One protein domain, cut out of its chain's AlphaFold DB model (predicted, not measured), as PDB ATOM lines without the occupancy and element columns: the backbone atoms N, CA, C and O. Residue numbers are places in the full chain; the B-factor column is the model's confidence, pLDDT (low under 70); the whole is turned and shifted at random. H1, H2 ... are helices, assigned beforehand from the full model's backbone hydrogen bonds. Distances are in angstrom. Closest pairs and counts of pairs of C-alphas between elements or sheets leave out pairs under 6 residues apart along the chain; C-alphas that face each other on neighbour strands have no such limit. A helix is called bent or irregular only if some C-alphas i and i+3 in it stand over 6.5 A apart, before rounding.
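This is residues 34 to 113 and 134 to 168 of the 176 residues of an uncharacterized protein of viral metagenome (UniProt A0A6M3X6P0). One long helix, H5, has its last part packed on H1 and H2 of a small helical body, while its residues 134 to 153 stick out as a free arm. In the body, H1, H2, H3 and H4 fold back one on the next as three successive helical hairpins, with H1 and H4 at the two ends of the zigzag. The printed part has 115 residues with five named helices, in the order H1, H2, H3, H4, H5, and no named strand; the class is all helix. The whole is loose, with a radius of gyration of the C-alphas of 17.0 A, and elongated, spanning 57 by 32 by 20 A, with the free arm of H5 making much of the length.

H5, residues 134 to 167, is the longest helix, 49.6 A from C-alpha 134 at (-25.018, 22.895, 46.288) to C-alpha 167 at (16.565, 2.944, 28.005). H1 is residues 36 to 45, 14.2 A long, with C-alpha 36 at (5.115, 5.390, 28.246). H2, residues 50 to 65, measures 22.1 A and is irregular: C-alphas 60 and 63 are 7.0 A apart. H3, residues 70 to 87, measures 25.7 A, and H4, residues 93 to 113, measures 30.6 A.

H2 is the hub, touching H1, H3 and H5. H5 touches H2 with residues 159 to 167 alone, at a shallow tilt of 32 degrees, opposite ways; their closest C-alphas, those of Cys 60 and Ser 160, are 5.0 A apart. H5 touches H1 with residues 157 to 164 alone, at a steep tilt of 48 degrees, the same way; the closest C-alphas, those of Gly 36 and Ala 161, are 3.7 A apart. H1 and H2 form a helical hairpin at a shallow tilt of 24 degrees, the C-alphas of Leu 40 and Leu 53 coming closest at 7.0 A; H2 touches H1 with residues 50 to 57 alone. H2 and H3 form a hairpin at 21 degrees, with the C-alphas of Arg 51 and Ser 87 closest at 4.4 A. H3 and H4 form a hairpin at 25 degrees, with the C-alphas of Val 79 and Ala 99 closest at 5.1 A. H4 is apart from H1, H2 and H5. Every O i to N i+4 pair is within hydrogen-bond range in H1, H3, H4 and H5; in H2 it is 10 of 12.

The two C-alphas farthest apart, those of Gly 89 and Ser 134, are 57.9 A apart. Without residues 134 to 153, which stand free, the body spans 34 by 33 by 19 A. Residues 114 to 133 are not printed, and C-alphas 113 and 134 are 30.5 A apart across this cut. The links H1 to H2, H2 to H3 and H3 to H4 are tight. The mean pLDDT of the printed part is 88.9; residues 109, 112 to 113 and 134 to 137 are under 70.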
ATOM      1  N   GLN A  34       3.921  10.691  24.373       96.38
ATOM      2  CA  GLN A  34       3.871  10.940  25.821       96.38
ATOM      3  C   GLN A  34       3.249   9.773  26.598       96.38
ATOM      4  O   GLN A  34       2.905   9.904  27.767       96.38
ATOM      5  N   ARG A  35       3.032   8.629  25.944       95.19
ATOM      6  CA  ARG A  35       2.400   7.455  26.545       95.19
ATOM      7  C   ARG A  35       3.414   6.345  26.750       95.19
ATOM      8  O   ARG A  35       3.514   5.428  25.934       95.19
ATOM      9  N   GLY A  36       4.134   6.412  27.871       93.56
ATOM     10  CA  GLY A  36       5.115   5.390  28.246       93.56
ATOM     11  C   GLY A  36       4.527   3.976  28.286       93.56
ATOM     12  O   GLY A  36       5.192   3.019  27.906       93.56
ATOM     13  N   ASP A  37       3.245   3.837  28.626       94.31
ATOM     14  CA  ASP A  37       2.536   2.558  28.605       94.31
ATOM     15  C   ASP A  37       2.332   1.994  27.187       94.31
ATOM     16  O   ASP A  37       2.512   0.795  26.970       94.31
ATOM     17  N   TRP A  38       2.034   2.841  26.196       96.19
ATOM     18  CA  TRP A  38       2.023   2.437  24.784       96.19
ATOM     19  C   TRP A  38       3.411   2.016  24.302       96.19
ATOM     20  O   TRP A  38       3.534   1.033  23.570       96.19
ATOM     21  N   MET A  39       4.450   2.734  24.729       97.38
ATOM     22  CA  MET A  39       5.836   2.456  24.348       97.38
ATOM     23  C   MET A  39       6.325   1.123  24.929       97.38
ATOM     24  O   MET A  39       6.815   0.278  24.180       97.38
ATOM     25  N   LEU A  40       6.117   0.890  26.231       96.56
ATOM     26  CA  LEU A  40       6.421  -0.382  26.902       96.56
ATOM     27  C   LEU A  40       5.671  -1.550  26.266       96.56
ATOM     28  O   LEU A  40       6.263  -2.594  25.988       96.56
ATOM     29  N   TRP A  41       4.377  -1.365  25.996       95.88
ATOM     30  CA  TRP A  41       3.572  -2.383  25.335       95.88
ATOM     31  C   TRP A  41       4.141  -2.729  23.958       95.88
ATOM     32  O   TRP A  41       4.338  -3.905  23.655       95.88
ATOM     33  N   LEU A  42       4.461  -1.728  23.133       96.50
ATOM     34  CA  LEU A  42       4.994  -1.967  21.794       96.50
ATOM     35  C   LEU A  42       6.343  -2.696  21.848       96.50
ATOM     36  O   LEU A  42       6.536  -3.657  21.103       96.50
ATOM     37  N   LEU A  43       7.244  -2.290  22.747       97.19
ATOM     38  CA  LEU A  43       8.532  -2.956  22.960       97.19
ATOM     39  C   LEU A  43       8.353  -4.430  23.344       97.19
ATOM     40  O   LEU A  43       8.977  -5.302  22.736       97.19
ATOM     41  N   ALA A  44       7.455  -4.725  24.289       95.38
ATOM     42  CA  ALA A  44       7.159  -6.095  24.704       95.38
ATOM     43  C   ALA A  44       6.619  -6.941  23.539       95.38
ATOM     44  O   ALA A  44       7.050  -8.074  23.332       95.38
ATOM     45  N   ARG A  45       5.725  -6.379  22.714       95.06
ATOM     46  CA  ARG A  45       5.175  -7.067  21.528       95.06
ATOM     47  C   ARG A  45       6.203  -7.277  20.415       95.06
ATOM     48  O   ARG A  45       5.980  -8.119  19.549       95.06
ATOM     49  N   ARG A  46       7.300  -6.520  20.417       94.50
ATOM     50  CA  ARG A  46       8.399  -6.630  19.445       94.50
ATOM     51  C   ARG A  46       9.615  -7.383  19.977       94.50
ATOM     52  O   ARG A  46      10.622  -7.439  19.281       94.50
ATOM     53  N   GLY A  47       9.508  -7.998  21.156       93.62
ATOM     54  CA  GLY A  47      10.567  -8.837  21.712       93.62
ATOM     55  C   GLY A  47      11.805  -8.043  22.123       93.62
ATOM     56  O   GLY A  47      12.921  -8.523  21.946       93.62
ATOM     57  N   ALA A  48      11.617  -6.820  22.631       95.69
ATOM     58  CA  ALA A  48      12.709  -6.074  23.245       95.69
ATOM     59  C   ALA A  48      13.306  -6.843  24.439       95.69
ATOM     60  O   ALA A  48      12.663  -7.722  25.017       95.69
ATOM     61  N   ASP A  49      14.539  -6.495  24.807       95.25
ATOM     62  CA  ASP A  49      15.259  -7.130  25.909       95.25
ATOM     63  C   ASP A  49      14.425  -7.124  27.205       95.25
ATOM     64  O   ASP A  49      13.999  -6.071  27.691       95.25
ATOM     65  N   ARG A  50      14.187  -8.319  27.765       94.94
ATOM     66  CA  ARG A  50      13.343  -8.502  28.955       94.94
ATOM     67  C   ARG A  50      13.906  -7.772  30.175       94.94
ATOM     68  O   ARG A  50      13.118  -7.225  30.941       94.94
ATOM     69  N   ARG A  51      15.228  -7.739  30.366       95.62
ATOM     70  CA  ARG A  51      15.855  -7.040  31.499       95.62
ATOM     71  C   ARG A  51      15.628  -5.543  31.393       95.62
ATOM     72  O   ARG A  51      15.172  -4.934  32.357       95.62
ATOM     73  N   LEU A  52      15.838  -4.964  30.212       96.81
ATOM     74  CA  LEU A  52      15.558  -3.544  29.989       96.81
ATOM     75  C   LEU A  52      14.068  -3.213  30.134       96.81
ATOM     76  O   LEU A  52      13.734  -2.162  30.680       96.81
ATOM     77  N   LEU A  53      13.168  -4.104  29.706       96.50
ATOM     78  CA  LEU A  53      11.726  -3.923  29.902       96.50
ATOM     79  C   LEU A  53      11.329  -3.936  31.380       96.50
ATOM     80  O   LEU A  53      10.581  -3.059  31.812       96.50
ATOM     81  N   VAL A  54      11.834  -4.900  32.155       95.69
ATOM     82  CA  VAL A  54      11.581  -4.984  33.603       95.69
ATOM     83  C   VAL A  54      12.127  -3.745  34.307       95.69
ATOM     84  O   VAL A  54      11.415  -3.145  35.109       95.69
ATOM     85  N   ARG A  55      13.337  -3.300  33.948       97.12
ATOM     86  CA  ARG A  55      13.932  -2.071  34.483       97.12
ATOM     87  C   ARG A  55      13.076  -0.846  34.186       97.12
ATOM     88  O   ARG A  55      12.754  -0.091  35.096       97.12
ATOM     89  N   ALA A  56      12.673  -0.667  32.928       97.00
ATOM     90  CA  ALA A  56      11.836   0.455  32.517       97.00
ATOM     91  C   ALA A  56      10.503   0.464  33.277       97.00
ATOM     92  O   ALA A  56      10.103   1.501  33.800       97.00
ATOM     93  N   ALA A  57       9.843  -0.692  33.391       94.94
ATOM     94  CA  ALA A  57       8.588  -0.821  34.124       94.94
ATOM     95  C   ALA A  57       8.750  -0.536  35.628       94.94
ATOM     96  O   ALA A  57       7.888   0.120  36.211       94.94
ATOM     97  N   ALA A  58       9.845  -0.991  36.246       94.75
ATOM     98  CA  ALA A  58      10.143  -0.732  37.653       94.75
ATOM     99  C   ALA A  58      10.355   0.766  37.919       94.75
ATOM    100  O   ALA A  58       9.737   1.314  38.827       94.75
ATOM    101  N   LEU A  59      11.141   1.441  37.075       95.44
ATOM    102  CA  LEU A  59      11.370   2.884  37.172       95.44
ATOM    103  C   LEU A  59      10.082   3.689  36.932       95.44
ATOM    104  O   LEU A  59       9.813   4.641  37.653       95.44
ATOM    105  N   CYS A  60       9.232   3.281  35.983       94.12
ATOM    106  CA  CYS A  60       7.933   3.938  35.771       94.12
ATOM    107  C   CYS A  60       6.978   3.776  36.970       94.12
ATOM    108  O   CYS A  60       6.069   4.586  37.142       94.12
ATOM    109  N   ALA A  61       7.142   2.720  37.775       91.56
ATOM    110  CA  ALA A  61       6.289   2.443  38.929       91.56
ATOM    111  C   ALA A  61       6.727   3.174  40.209       91.56
ATOM    112  O   ALA A  61       5.925   3.275  41.135       91.56
ATOM    113  N   GLU A  62       7.964   3.670  40.274       91.31
ATOM    114  CA  GLU A  62       8.546   4.268  41.480       91.31
ATOM    115  C   GLU A  62       7.788   5.507  41.980       91.31
ATOM    116  O   GLU A  62       7.359   5.481  43.136       91.31
ATOM    117  N   PRO A  63       7.439   6.502  41.140       88.38
ATOM    118  CA  PRO A  63       6.654   7.651  41.602       88.38
ATOM    119  C   PRO A  63       5.268   7.276  42.144       88.38
ATOM    120  O   PRO A  63       4.703   7.988  42.969       88.38
ATOM    121  N   ALA A  64       4.697   6.160  41.680       85.88
ATOM    122  CA  ALA A  64       3.387   5.697  42.127       85.88
ATOM    123  C   ALA A  64       3.441   4.972  43.481       85.88
ATOM    124  O   ALA A  64       2.417   4.903  44.158       85.88
ATOM    125  N   ALA A  65       4.602   4.445  43.889       86.44
ATOM    126  CA  ALA A  65       4.757   3.782  45.184       86.44
ATOM    127  C   ALA A  65       4.522   4.758  46.348       86.44
ATOM    128  O   ALA A  65       3.847   4.395  47.306       86.44
ATOM    129  N   ALA A  66       4.961   6.012  46.199       85.50
ATOM    130  CA  ALA A  66       4.804   7.080  47.192       85.50
ATOM    131  C   ALA A  66       3.345   7.529  47.426       85.50
ATOM    132  O   ALA A  66       3.072   8.341  48.308       85.50
ATOM    133  N   LEU A  67       2.396   7.053  46.612       84.44
ATOM    134  CA  LEU A  67       0.966   7.337  46.779       84.44
ATOM    135  C   LEU A  67       0.247   6.285  47.632       84.44
ATOM    136  O   LEU A  67      -0.941   6.445  47.920       84.44
ATOM    137  N   ALA A  68       0.921   5.185  47.962       82.75
ATOM    138  CA  ALA A  68       0.341   4.094  48.721       82.75
ATOM    139  C   ALA A  68       0.397   4.366  50.235       82.75
ATOM    140  O   ALA A  68       1.060   5.292  50.696       82.75
ATOM    141  N   ASP A  69      -0.320   3.562  51.020       85.12
ATOM    142  CA  ASP A  69      -0.100   3.526  52.467       85.12
ATOM    143  C   ASP A  69       1.308   2.999  52.790       85.12
ATOM    144  O   ASP A  69       1.912   2.302  51.976       85.12
ATOM    145  N   GLU A  70       1.806   3.289  53.994       84.56
ATOM    146  CA  GLU A  70       3.177   2.971  54.425       84.56
ATOM    147  C   GLU A  70       3.572   1.503  54.179       84.56
ATOM    148  O   GLU A  70       4.676   1.213  53.713       84.56
ATOM    149  N   TYR A  71       2.662   0.562  54.448       82.50
ATOM    150  CA  TYR A  71       2.932  -0.858  54.242       82.50
ATOM    151  C   TYR A  71       3.021  -1.199  52.749       82.50
ATOM    152  O   TYR A  71       3.977  -1.843  52.306       82.50
ATOM    153  N   THR A  72       2.043  -0.756  51.957       85.06
ATOM    154  CA  THR A  72       2.014  -1.009  50.511       85.06
ATOM    155  C   THR A  72       3.171  -0.314  49.788       85.06
ATOM    156  O   THR A  72       3.734  -0.886  48.850       85.06
ATOM    157  N   GLU A  73       3.561   0.881  50.230       88.31
ATOM    158  CA  GLU A  73       4.726   1.609  49.733       88.31
ATOM    159  C   GLU A  73       6.003   0.793  49.953       88.31
ATOM    160  O   GLU A  73       6.718   0.516  48.988       88.31
ATOM    161  N   ALA A  74       6.252   0.318  51.181       89.25
ATOM    162  CA  ALA A  74       7.431  -0.485  51.500       89.25
ATOM    163  C   ALA A  74       7.527  -1.754  50.635       89.25
ATOM    164  O   ALA A  74       8.596  -2.074  50.101       89.25
ATOM    165  N   VAL A  75       6.403  -2.452  50.428       89.56
ATOM    166  CA  VAL A  75       6.344  -3.615  49.528       89.56
ATOM    167  C   VAL A  75       6.632  -3.202  48.083       89.56
ATOM    168  O   VAL A  75       7.428  -3.851  47.406       89.56
ATOM    169  N   CYS A  76       6.025  -2.119  47.591       89.62
ATOM    170  CA  CYS A  76       6.253  -1.644  46.227       89.62
ATOM    171  C   CYS A  76       7.717  -1.272  45.984       89.62
ATOM    172  O   CYS A  76       8.278  -1.691  44.971       89.62
ATOM    173  N   LEU A  77       8.336  -0.536  46.908       92.31
ATOM    174  CA  LEU A  77       9.736  -0.127  46.813       92.31
ATOM    175  C   LEU A  77      10.678  -1.331  46.838       92.31
ATOM    176  O   LEU A  77      11.575  -1.407  46.001       92.31
ATOM    177  N   SER A  78      10.438  -2.309  47.718       93.44
ATOM    178  CA  SER A  78      11.220  -3.551  47.748       93.44
ATOM    179  C   SER A  78      11.154  -4.294  46.408       93.44
ATOM    180  O   SER A  78      12.181  -4.696  45.866       93.44
ATOM    181  N   VAL A  79       9.964  -4.405  45.813       93.94
ATOM    182  CA  VAL A  79       9.779  -5.072  44.514       93.94
ATOM    183  C   VAL A  79      10.459  -4.303  43.383       93.94
ATOM    184  O   VAL A  79      11.084  -4.912  42.516       93.94
ATOM    185  N   ILE A  80      10.367  -2.971  43.386       94.56
ATOM    186  CA  ILE A  80      11.058  -2.112  42.414       94.56
ATOM    187  C   ILE A  80      12.571  -2.322  42.505       94.56
ATOM    188  O   ILE A  80      13.212  -2.536  41.475       94.56
ATOM    189  N   GLN A  81      13.133  -2.326  43.715       96.00
ATOM    190  CA  GLN A  81      14.559  -2.556  43.947       96.00
ATOM    191  C   GLN A  81      15.004  -3.927  43.426       96.00
ATOM    192  O   GLN A  81      15.992  -3.999  42.695       96.00
ATOM    193  N   THR A  82      14.250  -4.997  43.707       97.31
ATOM    194  CA  THR A  82      14.550  -6.340  43.184       97.31
ATOM    195  C   THR A  82      14.487  -6.389  41.659       97.31
ATOM    196  O   THR A  82      15.382  -6.944  41.028       97.31
ATOM    197  N   CYS A  83      13.479  -5.771  41.036       96.06
ATOM    198  CA  CYS A  83      13.374  -5.694  39.577       96.06
ATOM    199  C   CYS A  83      14.575  -4.973  38.944       96.06
ATOM    200  O   CYS A  83      15.091  -5.420  37.916       96.06
ATOM    201  N   VAL A  84      15.031  -3.871  39.551       96.56
ATOM    202  CA  VAL A  84      16.216  -3.135  39.088       96.56
ATOM    203  C   VAL A  84      17.472  -3.987  39.264       96.56
ATOM    204  O   VAL A  84      18.189  -4.191  38.284       96.56
ATOM    205  N   ALA A  85      17.694  -4.568  40.446       96.88
ATOM    206  CA  ALA A  85      18.843  -5.433  40.712       96.88
ATOM    207  C   ALA A  85      18.893  -6.632  39.750       96.88
ATOM    208  O   ALA A  85      19.925  -6.892  39.134       96.88
ATOM    209  N   TRP A  86      17.765  -7.312  39.533       97.75
ATOM    210  CA  TRP A  86      17.654  -8.422  38.585       97.75
ATOM    211  C   TRP A  86      17.993  -7.991  37.153       97.75
ATOM    212  O   TRP A  86      18.731  -8.679  36.442       97.75
ATOM    213  N   SER A  87      17.515  -6.814  36.731       96.56
ATOM    214  CA  SER A  87      17.811  -6.281  35.396       96.56
ATOM    215  C   SER A  87      19.301  -6.001  35.171       96.56
ATOM    216  O   SER A  87      19.778  -6.072  34.038       96.56
ATOM    217  N   GLU A  88      20.043  -5.744  36.247       95.75
ATOM    218  CA  GLU A  88      21.487  -5.493  36.253       95.75
ATOM    219  C   GLU A  88      22.305  -6.774  36.516       95.75
ATOM    220  O   GLU A  88      23.532  -6.753  36.447       95.75
ATOM    221  N   GLY A  89      21.638  -7.912  36.746       95.31
ATOM    222  CA  GLY A  89      22.268  -9.199  37.057       95.31
ATOM    223  C   GLY A  89      22.666  -9.376  38.526       95.31
ATOM    224  O   GLY A  89      23.407 -10.304  38.836       95.31
ATOM    225  N   GLY A  90      22.192  -8.500  39.414       94.75
ATOM    226  CA  GLY A  90      22.438  -8.533  40.858       94.75
ATOM    227  C   GLY A  90      21.402  -9.306  41.681       94.75
ATOM    228  O   GLY A  90      21.552  -9.362  42.896       94.75
ATOM    229  N   ALA A  91      20.373  -9.880  41.047       96.12
ATOM    230  CA  ALA A  91      19.376 -10.744  41.686       96.12
ATOM    231  C   ALA A  91      19.007 -11.933  40.776       96.12
ATOM    232  O   ALA A  91      19.159 -11.843  39.552       96.12
ATOM    233  N   THR A  92      18.535 -13.038  41.358       96.31
ATOM    234  CA  THR A  92      18.157 -14.270  40.639       96.31
ATOM    235  C   THR A  92      16.717 -14.234  40.123       96.31
ATOM    236  O   THR A  92      15.914 -13.385  40.516       96.31
ATOM    237  N   ASP A  93      16.373 -15.157  39.218       94.56
ATOM    238  CA  ASP A  93      14.991 -15.303  38.742       94.56
ATOM    239  C   ASP A  93      14.039 -15.678  39.893       94.56
ATOM    240  O   ASP A  93      12.930 -15.153  39.958       94.56
ATOM    241  N   GLU A  94      14.483 -16.493  40.856       95.56
ATOM    242  CA  GLU A  94      13.695 -16.834  42.047       95.56
ATOM    243  C   GLU A  94      13.420 -15.611  42.929       95.56
ATOM    244  O   GLU A  94      12.305 -15.441  43.419       95.56
ATOM    245  N   GLU A  95      14.409 -14.735  43.126       93.56
ATOM    246  CA  GLU A  95      14.226 -13.492  43.884       93.56
ATOM    247  C   GLU A  95      13.223 -12.560  43.190       93.56
ATOM    248  O   GLU A  95      12.372 -11.953  43.850       93.56
ATOM    249  N   LEU A  96      13.265 -12.493  41.854       93.69
ATOM    250  CA  LEU A  96      12.281 -11.760  41.060       93.69
ATOM    251  C   LEU A  96      10.873 -12.368  41.192       93.69
ATOM    252  O   LEU A  96       9.897 -11.635  41.383       93.69
ATOM    253  N   ASP A  97      10.748 -13.691  41.124       92.06
ATOM    254  CA  ASP A  97       9.468 -14.391  41.263       92.06
ATOM    255  C   ASP A  97       8.866 -14.187  42.663       92.06
ATOM    256  O   ASP A  97       7.679 -13.879  42.797       92.06
ATOM    257  N   VAL A  98       9.687 -14.248  43.717       91.88
ATOM    258  CA  VAL A  98       9.255 -13.959  45.094       91.88
ATOM    259  C   VAL A  98       8.770 -12.515  45.232       91.88
ATOM    260  O   VAL A  98       7.697 -12.276  45.794       91.88
ATOM    261  N   ALA A  99       9.509 -11.545  44.687       89.31
ATOM    262  CA  ALA A  99       9.111 -10.141  44.727       89.31
ATOM    263  C   ALA A  99       7.779  -9.905  43.988       89.31
ATOM    264  O   ALA A  99       6.868  -9.249  44.505       89.31
ATOM    265  N   THR A 100       7.613 -10.482  42.796       84.69
ATOM    266  CA  THR A 100       6.365 -10.340  42.028       84.69
ATOM    267  C   THR A 100       5.171 -11.017  42.709       84.69
ATOM    268  O   THR A 100       4.069 -10.461  42.690       84.69
ATOM    269  N   ALA A 101       5.373 -12.147  43.392       85.62
ATOM    270  CA  ALA A 101       4.341 -12.787  44.205       85.62
ATOM    271  C   ALA A 101       3.936 -11.929  45.420       85.62
ATOM    272  O   ALA A 101       2.741 -11.756  45.680       85.62
ATOM    273  N   ALA A 102       4.903 -11.333  46.127       81.88
ATOM    274  CA  ALA A 102       4.642 -10.446  47.263       81.88
ATOM    275  C   ALA A 102       3.823  -9.208  46.855       81.88
ATOM    276  O   ALA A 102       2.837  -8.862  47.511       81.88
ATOM    277  N   ARG A 103       4.161  -8.593  45.711       81.81
ATOM    278  CA  ARG A 103       3.375  -7.513  45.087       81.81
ATOM    279  C   ARG A 103       1.930  -7.939  44.831       81.81
ATOM    280  O   ARG A 103       1.010  -7.191  45.149       81.81
ATOM    281  N   ALA A 104       1.729  -9.109  44.222       78.62
ATOM    282  CA  ALA A 104       0.395  -9.596  43.882       78.62
ATOM    283  C   ALA A 104      -0.465  -9.800  45.140       78.62
ATOM    284  O   ALA A 104      -1.625  -9.390  45.159       78.62
ATOM    285  N   ALA A 105       0.114 -10.354  46.208       75.25
ATOM    286  CA  ALA A 105      -0.565 -10.517  47.491       75.25
ATOM    287  C   ALA A 105      -0.951  -9.168  48.127       75.25
ATOM    288  O   ALA A 105      -2.097  -8.997  48.548       75.25
ATOM    289  N   ALA A 106      -0.037  -8.190  48.137       74.62
ATOM    290  CA  ALA A 106      -0.322  -6.846  48.643       74.62
ATOM    291  C   ALA A 106      -1.443  -6.158  47.841       74.62
ATOM    292  O   ALA A 106      -2.369  -5.595  48.423       74.62
ATOM    293  N   TRP A 107      -1.428  -6.277  46.509       73.50
ATOM    294  CA  TRP A 107      -2.473  -5.714  45.649       73.50
ATOM    295  C   TRP A 107      -3.860  -6.307  45.931       73.50
ATOM    296  O   TRP A 107      -4.850  -5.576  45.984       73.50
ATOM    297  N   VAL A 108      -3.945  -7.625  46.147       74.75
ATOM    298  CA  VAL A 108      -5.200  -8.300  46.524       74.75
ATOM    299  C   VAL A 108      -5.734  -7.769  47.860       74.75
ATOM    300  O   VAL A 108      -6.933  -7.509  47.973       74.75
ATOM    301  N   ALA A 109      -4.861  -7.555  48.848       68.06
ATOM    302  CA  ALA A 109      -5.245  -7.027  50.158       68.06
ATOM    303  C   ALA A 109      -5.764  -5.577  50.084       68.06
ATOM    304  O   ALA A 109      -6.801  -5.252  50.676       68.06
ATOM    305  N   VAL A 110      -5.091  -4.721  49.307       72.62
ATOM    306  CA  VAL A 110      -5.528  -3.335  49.065       72.62
ATOM    307  C   VAL A 110      -6.877  -3.319  48.352       72.62
ATOM    308  O   VAL A 110      -7.803  -2.647  48.803       72.62
ATOM    309  N   TRP A 111      -7.038  -4.105  47.284       70.06
ATOM    310  CA  TRP A 111      -8.285  -4.148  46.519       70.06
ATOM    311  C   TRP A 111      -9.484  -4.630  47.354       70.06
ATOM    312  O   TRP A 111     -10.572  -4.053  47.260       70.06
ATOM    313  N   ALA A 112      -9.289  -5.637  48.211       68.81
ATOM    314  CA  ALA A 112     -10.313  -6.095  49.150       68.81
ATOM    315  C   ALA A 112     -10.731  -4.977  50.125       68.81
ATOM    316  O   ALA A 112     -11.924  -4.746  50.337       68.81
ATOM    317  N   SER A 113      -9.757  -4.229  50.650       65.62
ATOM    318  CA  SER A 113      -9.988  -3.108  51.568       65.62
ATOM    319  C   SER A 113     -10.718  -1.943  50.887       65.62
ATOM    320  O   SER A 113     -11.707  -1.434  51.413       65.62
ATOM    321  N   SER A 134     -26.343  23.475  46.029       61.12
ATOM    322  CA  SER A 134     -25.018  22.895  46.288       61.12
ATOM    323  C   SER A 134     -24.596  21.950  45.161       61.12
ATOM    324  O   SER A 134     -23.426  21.933  44.797       61.12
ATOM    325  N   ALA A 135     -25.554  21.291  44.502       67.88
ATOM    326  CA  ALA A 135     -25.303  20.359  43.403       67.88
ATOM    327  C   ALA A 135     -24.496  20.965  42.235       67.88
ATOM    328  O   ALA A 135     -23.624  20.304  41.675       67.88
ATOM    329  N   ALA A 136     -24.737  22.230  41.865       67.25
ATOM    330  CA  ALA A 136     -23.976  22.888  40.797       67.25
ATOM    331  C   ALA A 136     -22.524  23.199  41.213       67.25
ATOM    332  O   ALA A 136     -21.599  23.032  40.416       67.25
ATOM    333  N   ALA A 137     -22.312  23.618  42.464       69.94
ATOM    334  CA  ALA A 137     -20.979  23.860  43.012       69.94
ATOM    335  C   ALA A 137     -20.200  22.546  43.204       69.94
ATOM    336  O   ALA A 137     -19.015  22.477  42.884       69.94
ATOM    337  N   GLU A 138     -20.877  21.489  43.650       73.50
ATOM    338  CA  GLU A 138     -20.342  20.131  43.771       73.50
ATOM    339  C   GLU A 138     -19.956  19.558  42.400       73.50
ATOM    340  O   GLU A 138     -18.851  19.041  42.240       73.50
ATOM    341  N   ALA A 139     -20.806  19.725  41.380       73.19
ATOM    342  CA  ALA A 139     -20.500  19.307  40.013       73.19
ATOM    343  C   ALA A 139     -19.280  20.049  39.441       73.19
ATOM    344  O   ALA A 139     -18.416  19.434  38.812       73.19
ATOM    345  N   ALA A 140     -19.167  21.357  39.691       78.44
ATOM    346  CA  ALA A 140     -18.003  22.142  39.285       78.44
ATOM    347  C   ALA A 140     -16.722  21.695  40.014       78.44
ATOM    348  O   ALA A 140     -15.666  21.568  39.389       78.44
ATOM    349  N   ALA A 141     -16.808  21.408  41.317       80.50
ATOM    350  CA  ALA A 141     -15.692  20.876  42.093       80.50
ATOM    351  C   ALA A 141     -15.249  19.498  41.576       80.50
ATOM    352  O   ALA A 141     -14.051  19.268  41.404       80.50
ATOM    353  N   TRP A 142     -16.201  18.621  41.251       77.75
ATOM    354  CA  TRP A 142     -15.933  17.305  40.674       77.75
ATOM    355  C   TRP A 142     -15.251  17.404  39.308       77.75
ATOM    356  O   TRP A 142     -14.203  16.797  39.097       77.75
ATOM    357  N   ALA A 143     -15.771  18.240  38.404       85.00
ATOM    358  CA  ALA A 143     -15.161  18.472  37.095       85.00
ATOM    359  C   ALA A 143     -13.725  19.014  37.219       85.00
ATOM    360  O   ALA A 143     -12.823  18.595  36.490       85.00
ATOM    361  N   ALA A 144     -13.485  19.914  38.177       83.50
ATOM    362  CA  ALA A 144     -12.156  20.444  38.450       83.50
ATOM    363  C   ALA A 144     -11.215  19.390  39.066       83.50
ATOM    364  O   ALA A 144     -10.012  19.406  38.792       83.50
ATOM    365  N   ALA A 145     -11.722  18.479  39.898       82.75
ATOM    366  CA  ALA A 145     -10.953  17.353  40.425       82.75
ATOM    367  C   ALA A 145     -10.588  16.361  39.309       82.75
ATOM    368  O   ALA A 145      -9.427  15.974  39.186       82.75
ATOM    369  N   GLU A 146     -11.536  16.031  38.430       82.00
ATOM    370  CA  GLU A 146     -11.305  15.149  37.285       82.00
ATOM    371  C   GLU A 146     -10.291  15.751  36.298       82.00
ATOM    372  O   GLU A 146      -9.412  15.054  35.791       82.00
ATOM    373  N   ALA A 147     -10.358  17.065  36.062       84.88
ATOM    374  CA  ALA A 147      -9.376  17.776  35.249       84.88
ATOM    375  C   ALA A 147      -7.956  17.675  35.822       84.88
ATOM    376  O   ALA A 147      -7.023  17.365  35.079       84.88
ATOM    377  N   ARG A 148      -7.798  17.866  37.138       89.44
ATOM    378  CA  ARG A 148      -6.506  17.694  37.824       89.44
ATOM    379  C   ARG A 148      -6.018  16.249  37.759       89.44
ATOM    380  O   ARG A 148      -4.856  16.027  37.438       89.44
ATOM    381  N   ALA A 149      -6.898  15.273  37.986       80.25
ATOM    382  CA  ALA A 149      -6.554  13.855  37.901       80.25
ATOM    383  C   ALA A 149      -6.090  13.461  36.489       80.25
ATOM    384  O   ALA A 149      -5.111  12.731  36.327       80.25
ATOM    385  N   ARG A 150      -6.749  13.987  35.448       83.88
ATOM    386  CA  ARG A 150      -6.354  13.766  34.053       83.88
ATOM    387  C   ARG A 150      -4.996  14.393  33.740       83.88
ATOM    388  O   ARG A 150      -4.182  13.741  33.097       83.88
ATOM    389  N   ALA A 151      -4.745  15.613  34.221       88.06
ATOM    390  CA  ALA A 151      -3.458  16.286  34.058       88.06
ATOM    391  C   ALA A 151      -2.319  15.518  34.752       88.06
ATOM    392  O   ALA A 151      -1.320  15.218  34.107       88.06
ATOM    393  N   ALA A 152      -2.513  15.105  36.009       87.69
ATOM    394  CA  ALA A 152      -1.538  14.305  36.753       87.69
ATOM    395  C   ALA A 152      -1.251  12.957  36.067       87.69
ATOM    396  O   ALA A 152      -0.104  12.524  35.970       87.69
ATOM    397  N   ARG A 153      -2.286  12.302  35.516       88.44
ATOM    398  CA  ARG A 153      -2.109  11.080  34.717       88.44
ATOM    399  C   ARG A 153      -1.284  11.346  33.459       88.44
ATOM    400  O   ARG A 153      -0.406  10.549  33.145       88.44
ATOM    401  N   SER A 154      -1.573  12.423  32.730       87.81
ATOM    402  CA  SER A 154      -0.810  12.797  31.535       87.81
ATOM    403  C   SER A 154       0.660  13.066  31.857       87.81
ATOM    404  O   SER A 154       1.525  12.572  31.142       87.81
ATOM    405  N   GLU A 155       0.945  13.771  32.952       92.50
ATOM    406  CA  GLU A 155       2.310  14.033  33.423       92.50
ATOM    407  C   GLU A 155       3.048  12.739  33.799       92.50
ATOM    408  O   GLU A 155       4.155  12.497  33.322       92.50
ATOM    409  N   SER A 156       2.409  11.853  34.566       89.94
ATOM    410  CA  SER A 156       2.981  10.551  34.937       89.94
ATOM    411  C   SER A 156       3.286   9.668  33.715       89.94
ATOM    412  O   SER A 156       4.341   9.030  33.641       89.94
ATOM    413  N   LEU A 157       2.395   9.659  32.716       91.62
ATOM    414  CA  LEU A 157       2.612   8.930  31.462       91.62
ATOM    415  C   LEU A 157       3.755   9.531  30.632       91.62
ATOM    416  O   LEU A 157       4.516   8.767  30.032       91.62
ATOM    417  N   ALA A 158       3.894  10.861  30.623       94.56
ATOM    418  CA  ALA A 158       4.981  11.556  29.939       94.56
ATOM    419  C   ALA A 158       6.334  11.274  30.610       94.56
ATOM    420  O   ALA A 158       7.282  10.899  29.922       94.56
ATOM    421  N   HIS A 159       6.395  11.326  31.942       95.06
ATOM    422  CA  HIS A 159       7.580  10.929  32.705       95.06
ATOM    423  C   HIS A 159       7.975   9.471  32.421       95.06
ATOM    424  O   HIS A 159       9.138   9.163  32.156       95.06
ATOM    425  N   SER A 160       6.990   8.569  32.367       95.75
ATOM    426  CA  SER A 160       7.217   7.175  31.970       95.75
ATOM    427  C   SER A 160       7.763   7.065  30.541       95.75
ATOM    428  O   SER A 160       8.637   6.245  30.269       95.75
ATOM    429  N   ALA A 161       7.282   7.893  29.607       97.44
ATOM    430  CA  ALA A 161       7.806   7.930  28.242       97.44
ATOM    431  C   ALA A 161       9.276   8.385  28.201       97.44
ATOM    432  O   ALA A 161      10.063   7.812  27.446       97.44
ATOM    433  N   ASP A 162       9.667   9.355  29.034       98.06
ATOM    434  CA  ASP A 162      11.062   9.792  29.162       98.06
ATOM    435  C   ASP A 162      11.970   8.669  29.676       98.06
ATOM    436  O   ASP A 162      13.018   8.412  29.078       98.06
ATOM    437  N   ILE A 163      11.542   7.940  30.714       97.81
ATOM    438  CA  ILE A 163      12.254   6.756  31.227       97.81
ATOM    439  C   ILE A 163      12.447   5.723  30.112       97.81
ATOM    440  O   ILE A 163      13.560   5.234  29.889       97.81
ATOM    441  N   VAL A 164      11.372   5.398  29.385       97.94
ATOM    442  CA  VAL A 164      11.420   4.409  28.301       97.94
ATOM    443  C   VAL A 164      12.373   4.858  27.200       97.94
ATOM    444  O   VAL A 164      13.185   4.051  26.757       97.94
ATOM    445  N   ARG A 165      12.344   6.132  26.785       97.94
ATOM    446  CA  ARG A 165      13.286   6.666  25.787       97.94
ATOM    447  C   ARG A 165      14.731   6.673  26.277       97.94
ATOM    448  O   ARG A 165      15.630   6.455  25.469       97.94
ATOM    449  N   GLY A 166      14.961   6.874  27.574       97.75
ATOM    450  CA  GLY A 166      16.293   6.786  28.176       97.75
ATOM    451  C   GLY A 166      16.921   5.396  28.029       97.75
ATOM    452  O   GLY A 166      18.111   5.285  27.745       97.75
ATOM    453  N   LEU A 167      16.116   4.336  28.163       97.44
ATOM    454  CA  LEU A 167      16.565   2.944  28.005       97.44
ATOM    455  C   LEU A 167      16.476   2.439  26.556       97.44
ATOM    456  O   LEU A 167      17.266   1.591  26.145       97.44
ATOM    457  N   PHE A 168      15.543   2.980  25.770       97.38
ATOM    458  CA  PHE A 168      15.284   2.627  24.374       97.38
ATOM    459  C   PHE A 168      15.250   3.891  23.495       97.38
ATOM    460  O   PHE A 168      14.174   4.385  23.140       97.38
TER     461      PHE A 168